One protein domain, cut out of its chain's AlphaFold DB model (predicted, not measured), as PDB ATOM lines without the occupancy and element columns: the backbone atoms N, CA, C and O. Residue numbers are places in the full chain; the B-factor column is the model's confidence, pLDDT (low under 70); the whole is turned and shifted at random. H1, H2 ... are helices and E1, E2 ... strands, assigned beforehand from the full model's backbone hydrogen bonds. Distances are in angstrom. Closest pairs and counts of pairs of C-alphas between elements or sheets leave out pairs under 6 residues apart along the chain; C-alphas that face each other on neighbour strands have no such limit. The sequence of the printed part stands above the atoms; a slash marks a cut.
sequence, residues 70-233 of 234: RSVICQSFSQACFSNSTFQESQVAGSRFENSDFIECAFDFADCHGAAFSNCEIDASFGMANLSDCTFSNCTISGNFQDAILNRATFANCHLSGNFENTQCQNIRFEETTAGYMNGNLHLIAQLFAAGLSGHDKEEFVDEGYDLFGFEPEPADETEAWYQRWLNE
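This is residues 70 to 233 of the 234 residues of an uncharacterized protein of Actinobacteria bacterium (UniProt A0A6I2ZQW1). Picture a chain wound in stacked turns, a solenoid whose two walls are parallel sheets, E1 E2 E4 E6 E8 E10 and E3 E5 E7 E9 E11, with links closing the coil. H1 caps the end of the stack at E10 and E11, and H3 lies beyond H1. The printed part has 164 residues with eleven named strands, E1 to E11, followed by H1, H2 and H3; the class is mixed, with 75 residues in named elements, under half. It is compact by its radius of gyration of the C-alphas, 16.2 A, though its outline is elongated, 50 by 28 by 23 A.

Start at E1, residues 76 to 78, an edge strand, parallel to E2, residues 96 to 98; N 77 and O 96 are 2.8 A apart, within hydrogen-bond range. Then come E4, 116 to 118, with N 97 and O 116 at 2.8 A; E6, 135 to 137, with N 117 and O 135 at 2.8 A; E8, 154 to 156, with N 136 and O 154 at 2.8 A; and E10, 173 to 175, with N 155 and O 173 at 2.9 A. The other sheet, twisted with C-alphas up to 4.2 A off its best plane, runs E3, 101 to 106, E5, 121 to 125, E7, 140 to 144, E9, 159 to 164, and E11, 178 to 184. Look there at N 102 and O 121, 2.9 A, N 122 and O 140, 2.9 A, N 141 and O 159, 2.8 A, and N 160 and O 178, 2.9 A. H1, residues 186 to 194, is on this sheet over E11, at a height over the sheet of 9.2 A, and runs along the strands, at 8 degrees to E11 on the local plane, which is fitted to only 6 C-alphas. H1 only grazes the first sheet; its closest C-alphas to E10 are those of Leu 192 and Phe 174, 6.1 A. H2, residues 201 to 206, only grazes the second sheet, with Asp 201 and Ala 179 the closest C-alphas, 6.6 A. H3, residues 221 to 233, is near H1, with 8 pairs of C-alphas within 10 A. In H1 every O i to N i+4 pair is within hydrogen-bond range; H3 has 7 of 9, and H2 has 0 of 2, with 0 of 3 O i to N i+3 pairs.

Find C-alpha 76 at (55.943, 107.624, 107.748), where E1 begins. E11, the longest strand, spans 16.8 A from C-alpha 178, and H1 12.2 A. H3 spans 18.5 A and ends at C-alpha 233, (39.380, 71.492, 130.840).

Ser 71 and Asn 232 have the C-alphas farthest apart, 51.7 A. The printed part has no cut. The long links are E1 to E2 and H2 to H3. In this model pLDDT is under 70 at residue 194 and residues 196 to 233.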
ATOM      1  N   ARG A  70      39.312 115.534 106.370       97.50
ATOM      2  CA  ARG A  70      39.312 115.290 104.913       97.50
ATOM      3  C   ARG A  70      40.657 115.509 104.218       97.50
ATOM      4  O   ARG A  70      40.695 115.752 103.009       97.50
ATOM      5  N   SER A  71      41.759 115.445 104.955       96.38
ATOM      6  CA  SER A  71      43.092 115.559 104.371       96.38
ATOM      7  C   SER A  71      43.632 114.199 103.936       96.38
ATOM      8  O   SER A  71      43.185 113.146 104.390       96.38
ATOM      9  N   VAL A  72      44.598 114.221 103.022       96.88
ATOM     10  CA  VAL A  72      45.324 113.034 102.562       96.88
ATOM     11  C   VAL A  72      46.682 113.006 103.245       96.88
ATOM     12  O   VAL A  72      47.455 113.956 103.151       96.88
ATOM     13  N   ILE A  73      46.968 111.920 103.944       95.12
ATOM     14  CA  ILE A  73      48.189 111.691 104.701       95.12
ATOM     15  C   ILE A  73      48.690 110.304 104.308       95.12
ATOM     16  O   ILE A  73      48.168 109.293 104.757       95.12
ATOM     17  N   CYS A  74      49.717 110.244 103.468       95.62
ATOM     18  CA  CYS A  74      50.395 108.992 103.146       95.62
ATOM     19  C   CYS A  74      51.896 109.163 103.384       95.62
ATOM     20  O   CYS A  74      52.641 109.595 102.506       95.62
ATOM     21  N   GLN A  75      52.347 108.930 104.615       95.31
ATOM     22  CA  GLN A  75      53.761 109.075 104.973       95.31
ATOM     23  C   GLN A  75      54.140 108.247 106.199       95.31
ATOM     24  O   GLN A  75      53.309 107.572 106.802       95.31
ATOM     25  N   SER A  76      55.425 108.273 106.545       97.88
ATOM     26  CA  SER A  76      55.943 107.624 107.748       97.88
ATOM     27  C   SER A  76      56.294 108.658 108.807       97.88
ATOM     28  O   SER A  76      57.121 109.536 108.554       97.88
ATOM     29  N   PHE A  77      55.705 108.498 109.983       96.81
ATOM     30  CA  PHE A  77      55.991 109.253 111.190       96.81
ATOM     31  C   PHE A  77      56.788 108.403 112.176       96.81
ATOM     32  O   PHE A  77      56.661 107.179 112.212       96.81
ATOM     33  N   SER A  78      57.610 109.076 112.968       96.50
ATOM     34  CA  SER A  78      58.408 108.499 114.041       96.50
ATOM     35  C   SER A  78      58.435 109.502 115.180       96.50
ATOM     36  O   SER A  78      58.922 110.610 114.966       96.50
ATOM     37  N   GLN A  79      57.994 109.111 116.377       95.44
ATOM     38  CA  GLN A  79      57.936 110.011 117.540       95.44
ATOM     39  C   GLN A  79      56.998 111.209 117.335       95.44
ATOM     40  O   GLN A  79      57.250 112.300 117.841       95.44
ATOM     41  N   ALA A  80      55.926 111.018 116.562       94.75
ATOM     42  CA  ALA A  80      54.902 112.037 116.379       94.75
ATOM     43  C   ALA A  80      53.886 112.010 117.528       94.75
ATOM     44  O   ALA A  80      53.642 110.973 118.143       94.75
ATOM     45  N   CYS A  81      53.262 113.153 117.791       96.19
ATOM     46  CA  CYS A  81      52.213 113.289 118.800       96.19
ATOM     47  C   CYS A  81      51.026 114.010 118.172       96.19
ATOM     48  O   CYS A  81      51.200 115.106 117.637       96.19
ATOM     49  N   PHE A  82      49.843 113.397 118.239       96.88
ATOM     50  CA  PHE A  82      48.620 113.922 117.626       96.88
ATOM     51  C   PHE A  82      47.513 114.241 118.632       96.88
ATOM     52  O   PHE A  82      46.361 114.393 118.233       96.88
ATOM     53  N   SER A  83      47.829 114.344 119.925       97.38
ATOM     54  CA  SER A  83      46.825 114.382 120.991       97.38
ATOM     55  C   SER A  83      45.693 115.382 120.733       97.38
ATOM     56  O   SER A  83      45.933 116.503 120.281       97.38
ATOM     57  N   ASN A  84      44.456 114.991 121.039       98.00
ATOM     58  CA  ASN A  84      43.246 115.791 120.827       98.00
ATOM     59  C   ASN A  84      42.970 116.178 119.357       98.00
ATOM     60  O   ASN A  84      42.192 117.099 119.093       98.00
ATOM     61  N   SER A  85      43.610 115.528 118.380       98.12
ATOM     62  CA  SER A  85      43.437 115.875 116.965       98.12
ATOM     63  C   SER A  85      42.401 115.000 116.260       98.12
ATOM     64  O   SER A  85      42.213 113.823 116.563       98.12
ATOM     65  N   THR A  86      41.741 115.581 115.257       98.44
ATOM     66  CA  THR A  86      40.786 114.876 114.394       98.44
ATOM     67  C   THR A  86      41.356 114.634 113.000       98.44
ATOM     68  O   THR A  86      41.835 115.551 112.334       98.44
ATOM     69  N   PHE A  87      41.238 113.390 112.563       98.50
ATOM     70  CA  PHE A  87      41.489 112.830 111.240       98.50
ATOM     71  C   PHE A  87      40.180 112.372 110.583       98.50
ATOM     72  O   PHE A  87      40.202 111.575 109.646       98.50
ATOM     73  N   GLN A  88      39.028 112.851 111.055       98.69
ATOM     74  CA  GLN A  88      37.735 112.426 110.525       98.69
ATOM     75  C   GLN A  88      37.657 112.601 109.003       98.69
ATOM     76  O   GLN A  88      38.156 113.590 108.451       98.69
ATOM     77  N   GLU A  89      37.080 111.606 108.326       98.69
ATOM     78  CA  GLU A  89      36.979 111.520 106.857       98.69
ATOM     79  C   GLU A  89      38.323 111.654 106.100       98.69
ATOM     80  O   GLU A  89      38.347 111.941 104.898       98.69
ATOM     81  N   SER A  90      39.463 111.497 106.778       98.50
ATOM     82  CA  SER A  90      40.788 111.640 106.161       98.50
ATOM     83  C   SER A  90      41.240 110.343 105.507       98.50
ATOM     84  O   SER A  90      40.813 109.253 105.879       98.50
ATOM     85  N   GLN A  91      42.147 110.454 104.544       98.56
ATOM     86  CA  GLN A  91      42.822 109.303 103.952       98.56
ATOM     87  C   GLN A  91      44.182 109.160 104.622       98.56
ATOM     88  O   GLN A  91      45.074 109.960 104.360       98.56
ATOM     89  N   VAL A  92      44.334 108.161 105.487       97.75
ATOM     90  CA  VAL A  92      45.603 107.819 106.153       97.75
ATOM     91  C   VAL A  92      46.179 106.482 105.667       97.75
ATOM     92  O   VAL A  92      47.133 105.955 106.237       97.75
ATOM     93  N   ALA A  93      45.606 105.946 104.591       98.12
ATOM     94  CA  ALA A  93      45.953 104.674 103.986       98.12
ATOM     95  C   ALA A  93      47.454 104.490 103.719       98.12
ATOM     96  O   ALA A  93      48.140 105.372 103.192       98.12
ATOM     97  N   GLY A  94      47.964 103.312 104.082       97.81
ATOM     98  CA  GLY A  94      49.370 102.937 103.922       97.81
ATOM     99  C   GLY A  94      50.368 103.760 104.747       97.81
ATOM    100  O   GLY A  94      51.576 103.527 104.634       97.81
ATOM    101  N   SER A  95      49.908 104.714 105.567       98.31
ATOM    102  CA  SER A  95      50.789 105.467 106.460       98.31
ATOM    103  C   SER A  95      51.410 104.562 107.516       98.31
ATOM    104  O   SER A  95      50.867 103.518 107.880       98.31
ATOM    105  N   ARG A  96      52.577 104.974 108.012       98.62
ATOM    106  CA  ARG A  96      53.298 104.264 109.069       98.62
ATOM    107  C   ARG A  96      53.515 105.189 110.245       98.62
ATOM    108  O   ARG A  96      53.982 106.308 110.054       98.62
ATOM    109  N   PHE A  97      53.231 104.704 111.437       98.44
ATOM    110  CA  PHE A  97      53.409 105.435 112.677       98.44
ATOM    111  C   PHE A  97      54.265 104.583 113.600       98.44
ATOM    112  O   PHE A  97      53.878 103.476 113.961       98.44
ATOM    113  N   GLU A  98      55.454 105.077 113.927       98.62
ATOM    114  CA  GLU A  98      56.387 104.404 114.825       98.62
ATOM    115  C   GLU A  98      56.580 105.248 116.085       98.62
ATOM    116  O   GLU A  98      56.785 106.461 115.989       98.62
ATOM    117  N   ASN A  99      56.527 104.636 117.268       98.12
ATOM    118  CA  ASN A  99      56.764 105.314 118.547       98.12
ATOM    119  C   ASN A  99      55.917 106.594 118.699       98.12
ATOM    120  O   ASN A  99      56.453 107.628 119.080       98.12
ATOM    121  N   SER A 100      54.658 106.573 118.254       97.31
ATOM    122  CA  SER A 100      53.815 107.774 118.127       97.31
ATOM    123  C   SER A 100      52.547 107.674 118.970       97.31
ATOM    124  O   SER A 100      51.986 106.584 119.089       97.31
ATOM    125  N   ASP A 101      52.071 108.820 119.460       96.50
ATOM    126  CA  ASP A 101      50.963 108.897 120.418       96.50
ATOM    127  C   ASP A 101      49.695 109.482 119.785       96.50
ATOM    128  O   ASP A 101      49.713 110.559 119.171       96.50
ATOM    129  N   PHE A 102      48.575 108.793 120.002       98.00
ATOM    130  CA  PHE A 102      47.241 109.174 119.546       98.00
ATOM    131  C   PHE A 102      46.280 109.224 120.725       98.00
ATOM    132  O   PHE A 102      45.436 108.350 120.863       98.00
ATOM    133  N   ILE A 103      46.418 110.232 121.584       98.31
ATOM    134  CA  ILE A 103      45.577 110.372 122.778       98.31
ATOM    135  C   ILE A 103      44.363 111.243 122.466       98.31
ATOM    136  O   ILE A 103      44.527 112.327 121.905       98.31
ATOM    137  N   GLU A 104      43.160 110.794 122.816       98.25
ATOM    138  CA  GLU A 104      41.895 111.490 122.541       98.25
ATOM    139  C   GLU A 104      41.742 111.893 121.058       98.25
ATOM    140  O   GLU A 104      41.323 113.006 120.724       98.25
ATOM    141  N   CYS A 105      42.142 111.010 120.140       98.56
ATOM    142  CA  CYS A 105      42.084 111.276 118.700       98.56
ATOM    143  C   CYS A 105      40.780 110.778 118.060       98.56
ATOM    144  O   CYS A 105      40.107 109.885 118.571       98.56
ATOM    145  N   ALA A 106      40.432 111.326 116.894       98.69
ATOM    146  CA  ALA A 106      39.233 110.928 116.153       98.69
ATOM    147  C   ALA A 106      39.553 110.599 114.692       98.69
ATOM    148  O   ALA A 106      39.904 111.483 113.920       98.69
ATOM    149  N   PHE A 107      39.391 109.343 114.298       98.81
ATOM    150  CA  PHE A 107      39.538 108.813 112.941       98.81
ATOM    151  C   PHE A 107      38.192 108.365 112.359       98.81
ATOM    152  O   PHE A 107      38.165 107.555 111.435       98.81
ATOM    153  N   ASP A 108      37.063 108.847 112.886       98.81
ATOM    154  CA  ASP A 108      35.753 108.412 112.400       98.81
ATOM    155  C   ASP A 108      35.628 108.646 110.889       98.81
ATOM    156  O   ASP A 108      36.019 109.698 110.369       98.81
ATOM    157  N   PHE A 109      35.091 107.658 110.174       98.81
ATOM    158  CA  PHE A 109      34.963 107.649 108.712       98.81
ATOM    159  C   PHE A 109      36.287 107.743 107.933       98.81
ATOM    160  O   PHE A 109      36.262 107.919 106.712       98.81
ATOM    161  N   ALA A 110      37.446 107.662 108.594       98.81
ATOM    162  CA  ALA A 110      38.731 107.721 107.913       98.81
ATOM    163  C   ALA A 110      38.994 106.444 107.104       98.81
ATOM    164  O   ALA A 110      38.591 105.337 107.476       98.81
ATOM    165  N   ASP A 111      39.723 106.598 106.002       98.81
ATOM    166  CA  ASP A 111      40.302 105.475 105.278       98.81
ATOM    167  C   ASP A 111      41.726 105.231 105.773       98.81
ATOM    168  O   ASP A 111      42.666 105.932 105.392       98.81
ATOM    169  N   CYS A 112      41.870 104.234 106.637       98.62
ATOM    170  CA  CYS A 112      43.131 103.817 107.226       98.62
ATOM    171  C   CYS A 112      43.712 102.572 106.548       98.62
ATOM    172  O   CYS A 112      44.659 102.009 107.088       98.62
ATOM    173  N   HIS A 113      43.178 102.113 105.408       98.56
ATOM    174  CA  HIS A 113      43.527 100.794 104.875       98.56
ATOM    175  C   HIS A 113      45.042 100.576 104.739       98.56
ATOM    176  O   HIS A 113      45.781 101.429 104.239       98.56
ATOM    177  N   GLY A 114      45.522  99.420 105.195       98.62
ATOM    178  CA  GLY A 114      46.939  99.064 105.140       98.62
ATOM    179  C   GLY A 114      47.874  99.955 105.969       98.62
ATOM    180  O   GLY A 114      49.088  99.878 105.776       98.62
ATOM    181  N   ALA A 115      47.355 100.821 106.848       98.69
ATOM    182  CA  ALA A 115      48.190 101.601 107.755       98.69
ATOM    183  C   ALA A 115      48.876 100.692 108.789       98.69
ATOM    184  O   ALA A 115      48.355  99.643 109.178       98.69
ATOM    185  N   ALA A 116      50.060 101.101 109.238       98.81
ATOM    186  CA  ALA A 116      50.838 100.369 110.229       98.81
ATOM    187  C   ALA A 116      51.155 101.247 111.441       98.81
ATOM    188  O   ALA A 116      51.692 102.345 111.291       98.81
ATOM    189  N   PHE A 117      50.877 100.729 112.631       98.75
ATOM    190  CA  PHE A 117      51.165 101.351 113.917       98.75
ATOM    191  C   PHE A 117      52.127 100.444 114.679       98.75
ATOM    192  O   PHE A 117      51.853  99.257 114.850       98.75
ATOM    193  N   SER A 118      53.269 100.979 115.105       98.81
ATOM    194  CA  SER A 118      54.289 100.224 115.827       98.81
ATOM    195  C   SER A 118      54.771 100.985 117.051       98.81
ATOM    196  O   SER A 118      55.205 102.130 116.934       98.81
ATOM    197  N   ASN A 119      54.734 100.336 118.216       98.69
ATOM    198  CA  ASN A 119      55.111 100.939 119.497       98.69
ATOM    199  C   ASN A 119      54.295 102.214 119.789       98.69
ATOM    200  O   ASN A 119      54.844 103.229 120.207       98.69
ATOM    201  N   CYS A 120      52.997 102.188 119.484       98.56
ATOM    202  CA  CYS A 120      52.104 103.337 119.648       98.56
ATOM    203  C   CYS A 120      51.208 103.192 120.880       98.56
ATOM    204  O   CYS A 120      50.719 102.096 121.166       98.56
ATOM    205  N   GLU A 121      50.923 104.319 121.529       98.44
ATOM    206  CA  GLU A 121      49.803 104.462 122.457       98.44
ATOM    207  C   GLU A 121      48.615 105.074 121.709       98.44
ATOM    208  O   GLU A 121      48.730 106.136 121.089       98.44
ATOM    209  N   ILE A 122      47.488 104.366 121.703       98.62
ATOM    210  CA  ILE A 122      46.303 104.735 120.932       98.62
ATOM    211  C   ILE A 122      45.113 104.795 121.881       98.62
ATOM    212  O   ILE A 122      44.671 103.769 122.383       98.62
ATOM    213  N   ASP A 123      44.587 105.997 122.078       98.50
ATOM    214  CA  ASP A 123      43.291 106.280 122.681       98.50
ATOM    215  C   ASP A 123      42.456 107.093 121.682       98.50
ATOM    216  O   ASP A 123      42.597 108.315 121.566       98.50
ATOM    217  N   ALA A 124      41.668 106.407 120.850       98.56
ATOM    218  CA  ALA A 124      41.046 107.050 119.695       98.56
ATOM    219  C   ALA A 124      39.712 106.439 119.248       98.56
ATOM    220  O   ALA A 124      39.465 105.237 119.359       98.56
ATOM    221  N   SER A 125      38.861 107.276 118.649       98.75
ATOM    222  CA  SER A 125      37.688 106.806 117.910       98.75
ATOM    223  C   SER A 125      38.062 106.423 116.484       98.75
ATOM    224  O   SER A 125      38.759 107.163 115.800       98.75
ATOM    225  N   PHE A 126      37.543 105.299 116.017       98.75
ATOM    226  CA  PHE A 126      37.629 104.770 114.658       98.75
ATOM    227  C   PHE A 126      36.232 104.411 114.126       98.75
ATOM    228  O   PHE A 126      36.095 103.520 113.288       98.75
ATOM    229  N   GLY A 127      35.182 105.083 114.614       98.56
ATOM    230  CA  GLY A 127      33.802 104.794 114.236       98.56
ATOM    231  C   GLY A 127      33.607 104.826 112.719       98.56
ATOM    232  O   GLY A 127      33.983 105.797 112.061       98.56
ATOM    233  N   MET A 128      33.053 103.761 112.138       98.75
ATOM    234  CA  MET A 128      32.873 103.615 110.682       98.75
ATOM    235  C   MET A 128      34.161 103.752 109.840       98.75
ATOM    236  O   MET A 128      34.087 103.931 108.622       98.75
ATOM    237  N   ALA A 129      35.350 103.683 110.446       98.81
ATOM    238  CA  ALA A 129      36.613 103.776 109.722       98.81
ATOM    239  C   ALA A 129      36.923 102.478 108.962       98.81
ATOM    240  O   ALA A 129      36.567 101.371 109.382       98.81
ATOM    241  N   ASN A 130      37.651 102.603 107.853       98.88
ATOM    242  CA  ASN A 130      38.201 101.453 107.146       98.88
ATOM    243  C   ASN A 130      39.617 101.152 107.649       98.88
ATOM    244  O   ASN A 130      40.569 101.825 107.273       98.88
ATOM    245  N   LEU A 131      39.753 100.107 108.456       98.75
ATOM    246  CA  LEU A 131      41.007  99.591 109.008       98.75
ATOM    247  C   LEU A 131      41.402  98.251 108.360       98.75
ATOM    248  O   LEU A 131      42.138  97.454 108.948       98.75
ATOM    249  N   SER A 132      40.896  97.969 107.152       98.56
ATOM    250  CA  SER A 132      41.232  96.735 106.441       98.56
ATOM    251  C   SER A 132      42.735  96.649 106.187       98.56
ATOM    252  O   SER A 132      43.359  97.640 105.812       98.56
ATOM    253  N   ASP A 133      43.312  95.460 106.356       98.50
ATOM    254  CA  ASP A 133      44.750  95.198 106.174       98.50
ATOM    255  C   ASP A 133      45.687  96.010 107.095       98.50
ATOM    256  O   ASP A 133      46.902  96.021 106.881       98.50
ATOM    257  N   CYS A 134      45.163  96.689 108.121       98.62
ATOM    258  CA  CYS A 134      45.996  97.403 109.087       98.62
ATOM    259  C   CYS A 134      46.852  96.452 109.924       98.62
ATOM    260  O   CYS A 134      46.457  95.324 110.227       98.62
ATOM    261  N   THR A 135      48.013  96.935 110.358       98.75
ATOM    262  CA  THR A 135      48.870  96.228 111.316       98.75
ATOM    263  C   THR A 135      49.109  97.092 112.543       98.75
ATOM    264  O   THR A 135      49.591  98.216 112.425       98.75
ATOM    265  N   PHE A 136      48.819  96.546 113.716       98.69
ATOM    266  CA  PHE A 136      49.188  97.103 115.009       98.69
ATOM    267  C   PHE A 136      50.235  96.185 115.635       98.69
ATOM    268  O   PHE A 136      50.057  94.966 115.667       98.69
ATOM    269  N   SER A 137      51.357  96.741 116.084       98.56
ATOM    270  CA  SER A 137      52.459  95.963 116.653       98.56
ATOM    271  C   SER A 137      53.041  96.638 117.885       98.56
ATOM    272  O   SER A 137      53.495  97.775 117.795       98.56
ATOM    273  N   ASN A 138      53.092  95.933 119.016       98.38
ATOM    274  CA  ASN A 138      53.566  96.480 120.294       98.38
ATOM    275  C   ASN A 138      52.770  97.724 120.731       98.38
ATOM    276  O   ASN A 138      53.345  98.712 121.183       98.38
ATOM    277  N   CYS A 139      51.454  97.720 120.514       98.56
ATOM    278  CA  CYS A 139      50.597  98.870 120.804       98.56
ATOM    279  C   CYS A 139      49.734  98.643 122.044       98.56
ATOM    280  O   CYS A 139      49.198  97.550 122.234       98.56
ATOM    281  N   THR A 140      49.509  99.708 122.808       98.25
ATOM    282  CA  THR A 140      48.404  99.783 123.772       98.25
ATOM    283  C   THR A 140      47.262 100.531 123.104       98.25
ATOM    284  O   THR A 140      47.458 101.649 122.630       98.25
ATOM    285  N   ILE A 141      46.095  99.899 123.019       98.19
ATOM    286  CA  ILE A 141      44.963 100.386 122.237       98.19
ATOM    287  C   ILE A 141      43.725 100.407 123.125       98.19
ATOM    288  O   ILE A 141      43.242  99.358 123.536       98.19
ATOM    289  N   SER A 142      43.208 101.605 123.362       97.44
ATOM    290  CA  SER A 142      41.860 101.890 123.838       97.44
ATOM    291  C   SER A 142      41.126 102.570 122.688       97.44
ATOM    292  O   SER A 142      41.571 103.602 122.188       97.44
ATOM    293  N   GLY A 143      40.039 101.993 122.185       96.56
ATOM    294  CA  GLY A 143      39.390 102.607 121.030       96.56
ATOM    295  C   GLY A 143      37.910 102.347 120.871       96.56
ATOM    296  O   GLY A 143      37.350 101.376 121.372       96.56
ATOM    297  N   ASN A 144      37.262 103.235 120.124       98.12
ATOM    298  CA  ASN A 144      35.909 103.001 119.644       98.12
ATOM    299  C   ASN A 144      35.955 102.547 118.185       98.12
ATOM    300  O   ASN A 144      36.144 103.360 117.291       98.12
ATOM    301  N   PHE A 145      35.752 101.262 117.941       98.38
ATOM    302  CA  PHE A 145      35.708 100.659 116.613       98.38
ATOM    303  C   PHE A 145      34.274 100.431 116.128       98.38
ATOM    304  O   PHE A 145      34.081  99.678 115.181       98.38
ATOM    305  N   GLN A 146      33.261 101.044 116.743       97.62
ATOM    306  CA  GLN A 146      31.868 100.822 116.359       97.62
ATOM    307  C   GLN A 146      31.654 101.001 114.843       97.62
ATOM    308  O   GLN A 146      32.080 101.993 114.251       97.62
ATOM    309  N   ASP A 147      30.997 100.026 114.212       98.06
ATOM    310  CA  ASP A 147      30.722  99.983 112.768       98.06
ATOM    311  C   ASP A 147      31.984 100.015 111.861       98.06
ATOM    312  O   ASP A 147      31.876 100.187 110.644       98.06
ATOM    313  N   ALA A 148      33.193  99.853 112.414       98.56
ATOM    314  CA  ALA A 148      34.442  99.874 111.654       98.56
ATOM    315  C   ALA A 148      34.686  98.570 110.875       98.56
ATOM    316  O   ALA A 148      34.157  97.498 111.189       98.56
ATOM    317  N   ILE A 149      35.559  98.646 109.867       98.56
ATOM    318  CA  ILE A 149      35.975  97.496 109.056       98.56
ATOM    319  C   ILE A 149      37.411  97.108 109.418       98.56
ATOM    320  O   ILE A 149      38.345  97.809 109.055       98.56
ATOM    321  N   LEU A 150      37.595  95.965 110.075       97.88
ATOM    322  CA  LEU A 150      38.874  95.393 110.528       97.88
ATOM    323  C   LEU A 150      39.276  94.139 109.727       97.88
ATOM    324  O   LEU A 150      40.058  93.305 110.187       97.88
ATOM    325  N   ASN A 151      38.725  93.960 108.525       95.31
ATOM    326  CA  ASN A 151      38.985  92.770 107.718       95.31
ATOM    327  C   ASN A 151      40.489  92.630 107.417       95.31
ATOM    328  O   ASN A 151      41.109  93.546 106.878       95.31
ATOM    329  N   ARG A 152      41.065  91.459 107.711       95.81
ATOM    330  CA  ARG A 152      42.499  91.147 107.556       95.81
ATOM    331  C   ARG A 152      43.444  92.017 108.397       95.81
ATOM    332  O   ARG A 152      44.647  92.013 108.137       95.81
ATOM    333  N   ALA A 153      42.931  92.736 109.396       97.81
ATOM    334  CA  ALA A 153      43.778  93.451 110.340       97.81
ATOM    335  C   ALA A 153      44.611  92.468 111.182       97.81
ATOM    336  O   ALA A 153      44.202  91.331 111.430       97.81
ATOM    337  N   THR A 154      45.793  92.902 111.611       97.62
ATOM    338  CA  THR A 154      46.683  92.133 112.490       97.62
ATOM    339  C   THR A 154      46.994  92.942 113.741       97.62
ATOM    340  O   THR A 154      47.421  94.090 113.638       97.62
ATOM    341  N   PHE A 155      46.811  92.328 114.905       96.94
ATOM    342  CA  PHE A 155      47.234  92.840 116.204       96.94
ATOM    343  C   PHE A 155      48.322  91.910 116.736       96.94
ATOM    344  O   PHE A 155      48.073  90.724 116.949       96.94
ATOM    345  N   ALA A 156      49.534  92.432 116.893       95.94
ATOM    346  CA  ALA A 156      50.696  91.671 117.328       95.94
ATOM    347  C   ALA A 156      51.304  92.309 118.578       95.94
ATOM    348  O   ALA A 156      51.678  93.480 118.547       95.94
ATOM    349  N   ASN A 157      51.464  91.552 119.662       95.56
ATOM    350  CA  ASN A 157      52.017  92.049 120.924       95.56
ATOM    351  C   ASN A 157      51.253  93.275 121.460       95.56
ATOM    352  O   ASN A 157      51.854  94.243 121.924       95.56
ATOM    353  N   CYS A 158      49.927  93.280 121.324       95.75
ATOM    354  CA  CYS A 158      49.094  94.417 121.703       95.75
ATOM    355  C   CYS A 158      48.382  94.198 123.041       95.75
ATOM    356  O   CYS A 158      48.121  93.066 123.439       95.75
ATOM    357  N   HIS A 159      47.999  95.293 123.695       94.38
ATOM    358  CA  HIS A 159      46.943  95.288 124.706       94.38
ATOM    359  C   HIS A 159      45.727  96.010 124.125       94.38
ATOM    360  O   HIS A 159      45.825  97.197 123.811       94.38
ATOM    361  N   LEU A 160      44.625  95.289 123.909       93.31
ATOM    362  CA  LEU A 160      43.459  95.774 123.169       93.31
ATOM    363  C   LEU A 160      42.232  95.896 124.076       93.31
ATOM    364  O   LEU A 160      41.763  94.908 124.634       93.31
ATOM    365  N   SER A 161      41.672  97.093 124.175       92.69
ATOM    366  CA  SER A 161      40.401  97.376 124.840       92.69
ATOM    367  C   SER A 161      39.553  98.316 123.984       92.69
ATOM    368  O   SER A 161      40.067  99.045 123.128       92.69
ATOM    369  N   GLY A 162      38.232  98.284 124.169       94.25
ATOM    370  CA  GLY A 162      37.352  99.180 123.429       94.25
ATOM    371  C   GLY A 162      35.967  98.657 123.080       94.25
ATOM    372  O   GLY A 162      35.534  97.586 123.506       94.25
ATOM    373  N   ASN A 163      35.279  99.449 122.261       94.75
ATOM    374  CA  ASN A 163      33.978  99.105 121.699       94.75
ATOM    375  C   ASN A 163      34.129  98.547 120.284       94.75
ATOM    376  O   ASN A 163      34.668  99.225 119.415       94.75
ATOM    377  N   PHE A 164      33.616  97.343 120.045       95.25
ATOM    378  CA  PHE A 164      33.645  96.658 118.754       95.25
ATOM    379  C   PHE A 164      32.242  96.371 118.204       95.25
ATOM    380  O   PHE A 164      32.079  95.479 117.369       95.25
ATOM    381  N   GLU A 165      31.206  97.066 118.673       92.19
ATOM    382  CA  GLU A 165      29.828  96.875 118.217       92.19
ATOM    383  C   GLU A 165      29.726  97.010 116.688       92.19
ATOM    384  O   GLU A 165      30.272  97.932 116.086       92.19
ATOM    385  N   ASN A 166      29.058  96.047 116.043       92.62
ATOM    386  CA  ASN A 166      28.860  95.982 114.587       92.62
ATOM    387  C   ASN A 166      30.141  96.035 113.725       92.62
ATOM    388  O   ASN A 166      30.070  96.292 112.523       92.62
ATOM    389  N   THR A 167      31.315  95.762 114.301       95.50
ATOM    390  CA  THR A 167      32.566  95.687 113.532       95.50
ATOM    391  C   THR A 167      32.552  94.548 112.519       95.50
ATOM    392  O   THR A 167      32.048  93.459 112.789       95.50
ATOM    393  N   GLN A 168      33.181  94.749 111.363       94.19
ATOM    394  CA  GLN A 168      33.504  93.656 110.442       94.19
ATOM    395  C   GLN A 168      34.918  93.150 110.729       94.19
ATOM    396  O   GLN A 168      35.860  93.929 110.666       94.19
ATOM    397  N   CYS A 169      35.091  91.860 111.018       90.25
ATOM    398  CA  CYS A 169      36.368  91.303 111.492       90.25
ATOM    399  C   CYS A 169      36.793  90.017 110.758       90.25
ATOM    400  O   CYS A 169      37.349  89.087 111.340       90.25
ATOM    401  N   GLN A 170      36.546  89.935 109.451       88.31
ATOM    402  CA  GLN A 170      36.894  88.743 108.674       88.31
ATOM    403  C   GLN A 170      38.414  88.568 108.573       88.31
ATOM    404  O   GLN A 170      39.117  89.478 108.133       88.31
ATOM    405  N   ASN A 171      38.911  87.367 108.881       88.31
ATOM    406  CA  ASN A 171      40.334  87.005 108.795       88.31
ATOM    407  C   ASN A 171      41.267  87.906 109.624       88.31
ATOM    408  O   ASN A 171      42.401  88.156 109.209       88.31
ATOM    409  N   ILE A 172      40.793  88.415 110.762       90.69
ATOM    410  CA  ILE A 172      41.644  89.117 111.724       90.69
ATOM    411  C   ILE A 172      42.701  88.158 112.295       90.69
ATOM    412  O   ILE A 172      42.457  86.955 112.429       90.69
ATOM    413  N   ARG A 173      43.885  88.680 112.614       90.31
ATOM    414  CA  ARG A 173      44.950  87.926 113.286       90.31
ATOM    415  C   ARG A 173      45.296  88.571 114.614       90.31
ATOM    416  O   ARG A 173      45.507  89.780 114.674       90.31
ATOM    417  N   PHE A 174      45.412  87.735 115.635       90.12
ATOM    418  CA  PHE A 174      45.916  88.106 116.944       90.12
ATOM    419  C   PHE A 174      47.159  87.267 117.229       90.12
ATOM    420  O   PHE A 174      47.121  86.042 117.142       90.12
ATOM    421  N   GLU A 175      48.261  87.935 117.541       89.38
ATOM    422  CA  GLU A 175      49.546  87.323 117.872       89.38
ATOM    423  C   GLU A 175      49.994  87.928 119.199       89.38
ATOM    424  O   GLU A 175      50.162  89.139 119.278       89.38
ATOM    425  N   GLU A 176      50.120  87.132 120.263       88.56
ATOM    426  CA  GLU A 176      50.591  87.618 121.578       88.56
ATOM    427  C   GLU A 176      49.837  88.873 122.076       88.56
ATOM    428  O   GLU A 176      50.397  89.747 122.731       88.56
ATOM    429  N   THR A 177      48.556  88.988 121.720       86.50
ATOM    430  CA  THR A 177      47.703  90.121 122.092       86.50
ATOM    431  C   THR A 177      46.902  89.765 123.331       86.50
ATOM    432  O   THR A 177      46.355  88.669 123.410       86.50
ATOM    433  N   THR A 178      46.831  90.689 124.282       86.06
ATOM    434  CA  THR A 178      45.972  90.597 125.466       86.06
ATOM    435  C   THR A 178      44.749  91.486 125.298       86.06
ATOM    436  O   THR A 178      44.774  92.458 124.536       86.06
ATOM    437  N   ALA A 179      43.677  91.147 126.004       84.56
ATOM    438  CA  ALA A 179      42.449  91.925 126.009       84.56
ATOM    439  C   ALA A 179      42.300  92.666 127.339       84.56
ATOM    440  O   ALA A 179      42.533  92.091 128.395       84.56
ATOM    441  N   GLY A 180      41.886  93.928 127.289       85.38
ATOM    442  CA  GLY A 180      41.250  94.592 128.423       85.38
ATOM    443  C   GLY A 180      39.729  94.478 128.316       85.38
ATOM    444  O   GLY A 180      39.194  93.548 127.711       85.38
ATOM    445  N   TYR A 181      39.017  95.482 128.832       83.06
ATOM    446  CA  TYR A 181      37.573  95.585 128.632       83.06
ATOM    447  C   TYR A 181      37.237  95.697 127.137       83.06
ATOM    448  O   TYR A 181      37.670  96.633 126.459       83.06
ATOM    449  N   MET A 182      36.439  94.759 126.632       84.50
ATOM    450  CA  MET A 182      35.918  94.768 125.268       84.50
ATOM    451  C   MET A 182      34.411  94.553 125.296       84.50
ATOM    452  O   MET A 182      33.932  93.631 125.953       84.50
ATOM    453  N   ASN A 183      33.665  95.347 124.535       85.94
ATOM    454  CA  ASN A 183      32.243  95.103 124.304       85.94
ATOM    455  C   ASN A 183      31.917  95.047 122.802       85.94
ATOM    456  O   ASN A 183      32.727  95.424 121.953       85.94
ATOM    457  N   GLY A 184      30.732  94.534 122.465       84.62
ATOM    458  CA  GLY A 184      30.246  94.475 121.087       84.62
ATOM    459  C   GLY A 184      30.444  93.114 120.420       84.62
ATOM    460  O   GLY A 184      29.840  92.128 120.832       84.62
ATOM    461  N   ASN A 185      31.204  93.061 119.324       85.00
ATOM    462  CA  ASN A 185      31.251  91.903 118.427       85.00
ATOM    463  C   ASN A 185      31.796  90.620 119.094       85.00
ATOM    464  O   ASN A 185      33.006  90.416 119.195       85.00
ATOM    465  N   LEU A 186      30.886  89.709 119.461       76.94
ATOM    466  CA  LEU A 186      31.199  88.415 120.084       76.94
ATOM    467  C   LEU A 186      32.108  87.521 119.227       76.94
ATOM    468  O   LEU A 186      32.912  86.771 119.775       76.94
ATOM    469  N   HIS A 187      32.020  87.603 117.895       80.25
ATOM    470  CA  HIS A 187      32.875  86.820 117.001       80.25
ATOM    471  C   HIS A 187      34.340  87.262 117.090       80.25
ATOM    472  O   HIS A 187      35.228  86.418 117.192       80.25
ATOM    473  N   LEU A 188      34.592  88.577 117.108       84.06
ATOM    474  CA  LEU A 188      35.936  89.131 117.307       84.06
ATOM    475  C   LEU A 188      36.496  88.728 118.672       84.06
ATOM    476  O   LEU A 188      37.641  88.290 118.771       84.06
ATOM    477  N   ILE A 189      35.668  88.840 119.711       81.88
ATOM    478  CA  ILE A 189      36.041  88.474 121.078       81.88
ATOM    479  C   ILE A 189      36.448  86.990 121.125       81.88
ATOM    480  O   ILE A 189      37.547  86.669 121.575       81.88
ATOM    481  N   ALA A 190      35.633  86.088 120.568       77.69
ATOM    482  CA  ALA A 190      35.939  84.657 120.503       77.69
ATOM    483  C   ALA A 190      37.231  84.344 119.720       77.69
ATOM    484  O   ALA A 190      38.006  83.483 120.139       77.69
ATOM    485  N   GLN A 191      37.497  85.049 118.612       80.19
ATOM    486  CA  GLN A 191      38.739  84.900 117.843       80.19
ATOM    487  C   GLN A 191      39.982  85.274 118.661       80.19
ATOM    488  O   GLN A 191      40.990  84.570 118.588       80.19
ATOM    489  N   LEU A 192      39.915  86.344 119.458       79.19
ATOM    490  CA  LEU A 192      41.010  86.742 120.345       79.19
ATOM    491  C   LEU A 192      41.229  85.712 121.466       79.19
ATOM    492  O   LEU A 192      42.368  85.327 121.728       79.19
ATOM    493  N   PHE A 193      40.159  85.171 122.060       73.69
ATOM    494  CA  PHE A 193      40.270  84.071 123.029       73.69
ATOM    495  C   PHE A 193      40.928  82.822 122.423       73.69
ATOM    496  O   PHE A 193      41.831  82.245 123.035       73.69
ATOM    497  N   ALA A 194      40.523  82.429 121.211       69.19
ATOM    498  CA  ALA A 194      41.091  81.288 120.491       69.19
ATOM    499  C   ALA A 194      42.580  81.470 120.149       69.19
ATOM    500  O   ALA A 194      43.323  80.489 120.100       69.19
ATOM    501  N   ALA A 195      43.033  82.714 119.975       71.62
ATOM    502  CA  ALA A 195      44.438  83.045 119.752       71.62
ATOM    503  C   ALA A 195      45.328  82.884 121.004       71.62
ATOM    504  O   ALA A 195      46.549  82.999 120.900       71.62
ATOM    505  N   GLY A 196      44.752  82.546 122.166       63.59
ATOM    506  CA  GLY A 196      45.503  82.140 123.353       63.59
ATOM    507  C   GLY A 196      45.810  83.276 124.325       63.59
ATOM    508  O   GLY A 196      46.969  83.460 124.696       63.59
ATOM    509  N   LEU A 197      44.775  84.000 124.775       57.12
ATOM    510  CA  LEU A 197      44.900  84.981 125.860       57.12
ATOM    511  C   LEU A 197      45.622  84.393 127.084       57.12
ATOM    512  O   LEU A 197      45.453  83.220 127.447       57.12
ATOM    513  N   SER A 198      46.411  85.239 127.748       51.50
ATOM    514  CA  SER A 198      47.055  84.891 129.011       51.50
ATOM    515  C   SER A 198      45.999  84.679 130.109       51.50
ATOM    516  O   SER A 198      44.927  85.277 130.085       51.50
ATOM    517  N   GLY A 199      46.272  83.788 131.066       42.59
ATOM    518  CA  GLY A 199      45.267  83.256 131.999       42.59
ATOM    519  C   GLY A 199      44.521  84.262 132.891       42.59
ATOM    520  O   GLY A 199      43.522  83.867 133.478       42.59
ATOM    521  N   HIS A 200      44.967  85.520 132.985       45.00
ATOM    522  CA  HIS A 200      44.347  86.558 133.819       45.00
ATOM    523  C   HIS A 200      43.072  87.159 133.187       45.00
ATOM    524  O   HIS A 200      42.166  87.557 133.908       45.00
ATOM    525  N   ASP A 201      42.952  87.136 131.855       50.31
ATOM    526  CA  ASP A 201      41.837  87.764 131.115       50.31
ATOM    527  C   ASP A 201      40.558  86.892 131.118       50.31
ATOM    528  O   ASP A 201      39.503  87.287 130.628       50.31
ATOM    529  N   LYS A 202      40.650  85.668 131.658       47.12
ATOM    530  CA  LYS A 202      39.566  84.670 131.680       47.12
ATOM    531  C   LYS A 202      38.585  84.859 132.838       47.12
ATOM    532  O   LYS A 202      37.412  84.547 132.672       47.12
ATOM    533  N   GLU A 203      39.048  85.336 133.993       45.00
ATOM    534  CA  GLU A 203      38.215  85.456 135.202       45.00
ATOM    535  C   GLU A 203      37.328  86.712 135.173       45.00
ATOM    536  O   GLU A 203      36.167  86.652 135.564       45.00
ATOM    537  N   GLU A 204      37.828  87.823 134.625       47.00
ATOM    538  CA  GLU A 204      37.116  89.112 134.587       47.00
ATOM    539  C   GLU A 204      35.911  89.098 133.624       47.00
ATOM    540  O   GLU A 204      34.901  89.751 133.868       47.00
ATOM    541  N   PHE A 205      35.963  88.282 132.564       42.47
ATOM    542  CA  PHE A 205      34.906  88.202 131.547       42.47
ATOM    543  C   PHE A 205      33.711  87.320 131.954       42.47
ATOM    544  O   PHE A 205      32.582  87.561 131.523       42.47
ATOM    545  N   VAL A 206      33.944  86.292 132.781       45.81
ATOM    546  CA  VAL A 206      32.890  85.379 133.270       45.81
ATOM    547  C   VAL A 206      31.975  86.083 134.278       45.81
ATOM    548  O   VAL A 206      30.770  85.825 134.297       45.81
ATOM    549  N   ASP A 207      32.518  87.014 135.063       42.56
ATOM    550  CA  ASP A 207      31.765  87.762 136.075       42.56
ATOM    551  C   ASP A 207      30.808  88.819 135.478       42.56
ATOM    552  O   ASP A 207      29.840  89.207 136.137       42.56
ATOM    553  N   GLU A 208      31.001  89.244 134.221       45.81
ATOM    554  CA  GLU A 208      30.161  90.266 133.567       45.81
ATOM    555  C   GLU A 208      28.946  89.713 132.792       45.81
ATOM    556  O   GLU A 208      28.156  90.480 132.239       45.81
ATOM    557  N   GLY A 209      28.717  88.393 132.801       37.56
ATOM    558  CA  GLY A 209      27.450  87.808 132.338       37.56
ATOM    559  C   GLY A 209      27.232  87.813 130.821       37.56
ATOM    560  O   GLY A 209      26.084  87.789 130.370       37.56
ATOM    561  N   TYR A 210      28.304  87.816 130.025       39.91
ATOM    562  CA  TYR A 210      28.198  87.622 128.581       39.91
ATOM    563  C   TYR A 210      27.788  86.180 128.271       39.91
ATOM    564  O   TYR A 210      28.568  85.232 128.350       39.91
ATOM    565  N   ASP A 211      26.513  86.036 127.927       41.47
ATOM    566  CA  ASP A 211      25.911  84.811 127.434       41.47
ATOM    567  C   ASP A 211      26.493  84.467 126.047       41.47
ATOM    568  O   ASP A 211      26.057  84.974 125.012       41.47
ATOM    569  N   LEU A 212      27.516  83.609 126.027       41.56
ATOM    570  CA  LEU A 212      28.067  83.023 124.802       41.56
ATOM    571  C   LEU A 212      27.106  81.989 124.165       41.56
ATOM    572  O   LEU A 212      27.396  81.487 123.083       41.56
ATOM    573  N   PHE A 213      25.948  81.690 124.776       37.53
ATOM    574  CA  PHE A 213      24.994  80.661 124.336       37.53
ATOM    575  C   PHE A 213      23.999  81.127 123.254       37.53
ATOM    576  O   PHE A 213      23.083  80.386 122.897       37.53
ATOM    577  N   GLY A 214      24.157  82.336 122.706       37.97
ATOM    578  CA  GLY A 214      23.256  82.894 121.689       37.97
ATOM    579  C   GLY A 214      23.684  82.715 120.227       37.97
ATOM    580  O   GLY A 214      22.938  83.122 119.336       37.97
ATOM    581  N   PHE A 215      24.863  82.152 119.956       36.09
ATOM    582  CA  PHE A 215      25.389  82.020 118.597       36.09
ATOM    583  C   PHE A 215      25.413  80.550 118.177       36.09
ATOM    584  O   PHE A 215      26.225  79.773 118.667       36.09
ATOM    585  N   GLU A 216      24.524  80.166 117.256       35.38
ATOM    586  CA  GLU A 216      24.746  78.955 116.467       35.38
ATOM    587  C   GLU A 216      25.947  79.225 115.543       35.38
ATOM    588  O   GLU A 216      25.878  80.137 114.713       35.38
ATOM    589  N   PRO A 217      27.058  78.485 115.672       39.78
ATOM    590  CA  PRO A 217      28.186  78.615 114.762       39.78
ATOM    591  C   PRO A 217      27.734  78.251 113.339       39.78
ATOM    592  O   PRO A 217      27.362  77.108 113.073       39.78
ATOM    593  N   GLU A 218      27.801  79.187 112.388       36.94
ATOM    594  CA  GLU A 218      27.912  78.771 110.985       36.94
ATOM    595  C   GLU A 218      29.243  78.012 110.806       36.94
ATOM    596  O   GLU A 218      30.246  78.339 111.448       36.94
ATOM    597  N   PRO A 219      29.262  76.936 110.003       38.81
ATOM    598  CA  PRO A 219      30.065  75.763 110.299       38.81
ATOM    599  C   PRO A 219      31.547  75.989 109.998       38.81
ATOM    600  O   PRO A 219      32.001  75.906 108.858       38.81
ATOM    601  N   ALA A 220      32.320  76.174 111.061       42.97
ATOM    602  CA  ALA A 220      33.623  75.549 111.190       42.97
ATOM    603  C   ALA A 220      33.563  74.728 112.480       42.97
ATOM    604  O   ALA A 220      33.673  75.279 113.573       42.97
ATOM    605  N   ASP A 221      33.339  73.418 112.335       45.72
ATOM    606  CA  ASP A 221      33.131  72.422 113.405       45.72
ATOM    607  C   ASP A 221      34.208  72.435 114.512       45.72
ATOM    608  O   ASP A 221      34.058  71.796 115.553       45.72
ATOM    609  N   GLU A 222      35.302  73.165 114.309       47.72
ATOM    610  CA  GLU A 222      36.414  73.279 115.239       47.72
ATOM    611  C   GLU A 222      36.206  74.368 116.301       47.72
ATOM    612  O   GLU A 222      36.631  74.154 117.429       47.72
ATOM    613  N   THR A 223      35.524  75.485 116.015       47.78
ATOM    614  CA  THR A 223      35.463  76.629 116.953       47.78
ATOM    615  C   THR A 223      34.533  76.364 118.140       47.78
ATOM    616  O   THR A 223      34.904  76.604 119.287       47.78
ATOM    617  N   GLU A 224      33.352  75.800 117.881       46.69
ATOM    618  CA  GLU A 224      32.383  75.429 118.924       46.69
ATOM    619  C   GLU A 224      32.885  74.247 119.753       46.69
ATOM    620  O   GLU A 224      32.866  74.277 120.981       46.69
ATOM    621  N   ALA A 225      33.422  73.216 119.092       46.97
ATOM    622  CA  ALA A 225      34.005  72.070 119.779       46.97
ATOM    623  C   ALA A 225      35.232  72.467 120.614       46.97
ATOM    624  O   ALA A 225      35.429  71.929 121.702       46.97
ATOM    625  N   TRP A 226      36.044  73.413 120.131       54.00
ATOM    626  CA  TRP A 226      37.168  73.974 120.877       54.00
ATOM    627  C   TRP A 226      36.693  74.746 122.107       54.00
ATOM    628  O   TRP A 226      37.197  74.492 123.200       54.00
ATOM    629  N   TYR A 227      35.689  75.616 121.966       46.69
ATOM    630  CA  TYR A 227      35.174  76.421 123.074       46.69
ATOM    631  C   TYR A 227      34.537  75.550 124.168       46.69
ATOM    632  O   TYR A 227      34.884  75.668 125.345       46.69
ATOM    633  N   GLN A 228      33.697  74.586 123.781       48.47
ATOM    634  CA  GLN A 228      33.098  73.630 124.718       48.47
ATOM    635  C   GLN A 228      34.149  72.748 125.402       48.47
ATOM    636  O   GLN A 228      33.989  72.355 126.555       48.47
ATOM    637  N   ARG A 229      35.245  72.415 124.716       47.88
ATOM    638  CA  ARG A 229      36.337  71.634 125.305       47.88
ATOM    639  C   ARG A 229      37.178  72.462 126.270       47.88
ATOM    640  O   ARG A 229      37.531  71.964 127.331       47.88
ATOM    641  N   TRP A 230      37.430  73.721 125.932       48.72
ATOM    642  CA  TRP A 230      38.125  74.666 126.794       48.72
ATOM    643  C   TRP A 230      37.375  74.889 128.119       48.72
ATOM    644  O   TRP A 230      37.994  74.756 129.171       48.72
ATOM    645  N   LEU A 231      36.050  75.086 128.083       47.25
ATOM    646  CA  LEU A 231      35.202  75.208 129.284       47.25
ATOM    647  C   LEU A 231      35.256  73.990 130.221       47.25
ATOM    648  O   LEU A 231      35.014  74.120 131.417       47.25
ATOM    649  N   ASN A 232      35.516  72.799 129.679       45.25
ATOM    650  CA  ASN A 232      35.520  71.546 130.438       45.25
ATOM    651  C   ASN A 232      36.915  71.147 130.957       45.25
ATOM    652  O   ASN A 232      37.017  70.213 131.754       45.25
ATOM    653  N   GLU A 233      37.983  71.798 130.485       39.06
ATOM    654  CA  GLU A 233      39.380  71.492 130.840       39.06
ATOM    655  C   GLU A 233      40.022  72.559 131.763       39.06
ATOM    656  O   GLU A 233      41.147  72.354 132.227       39.06
TER     657      GLU A 233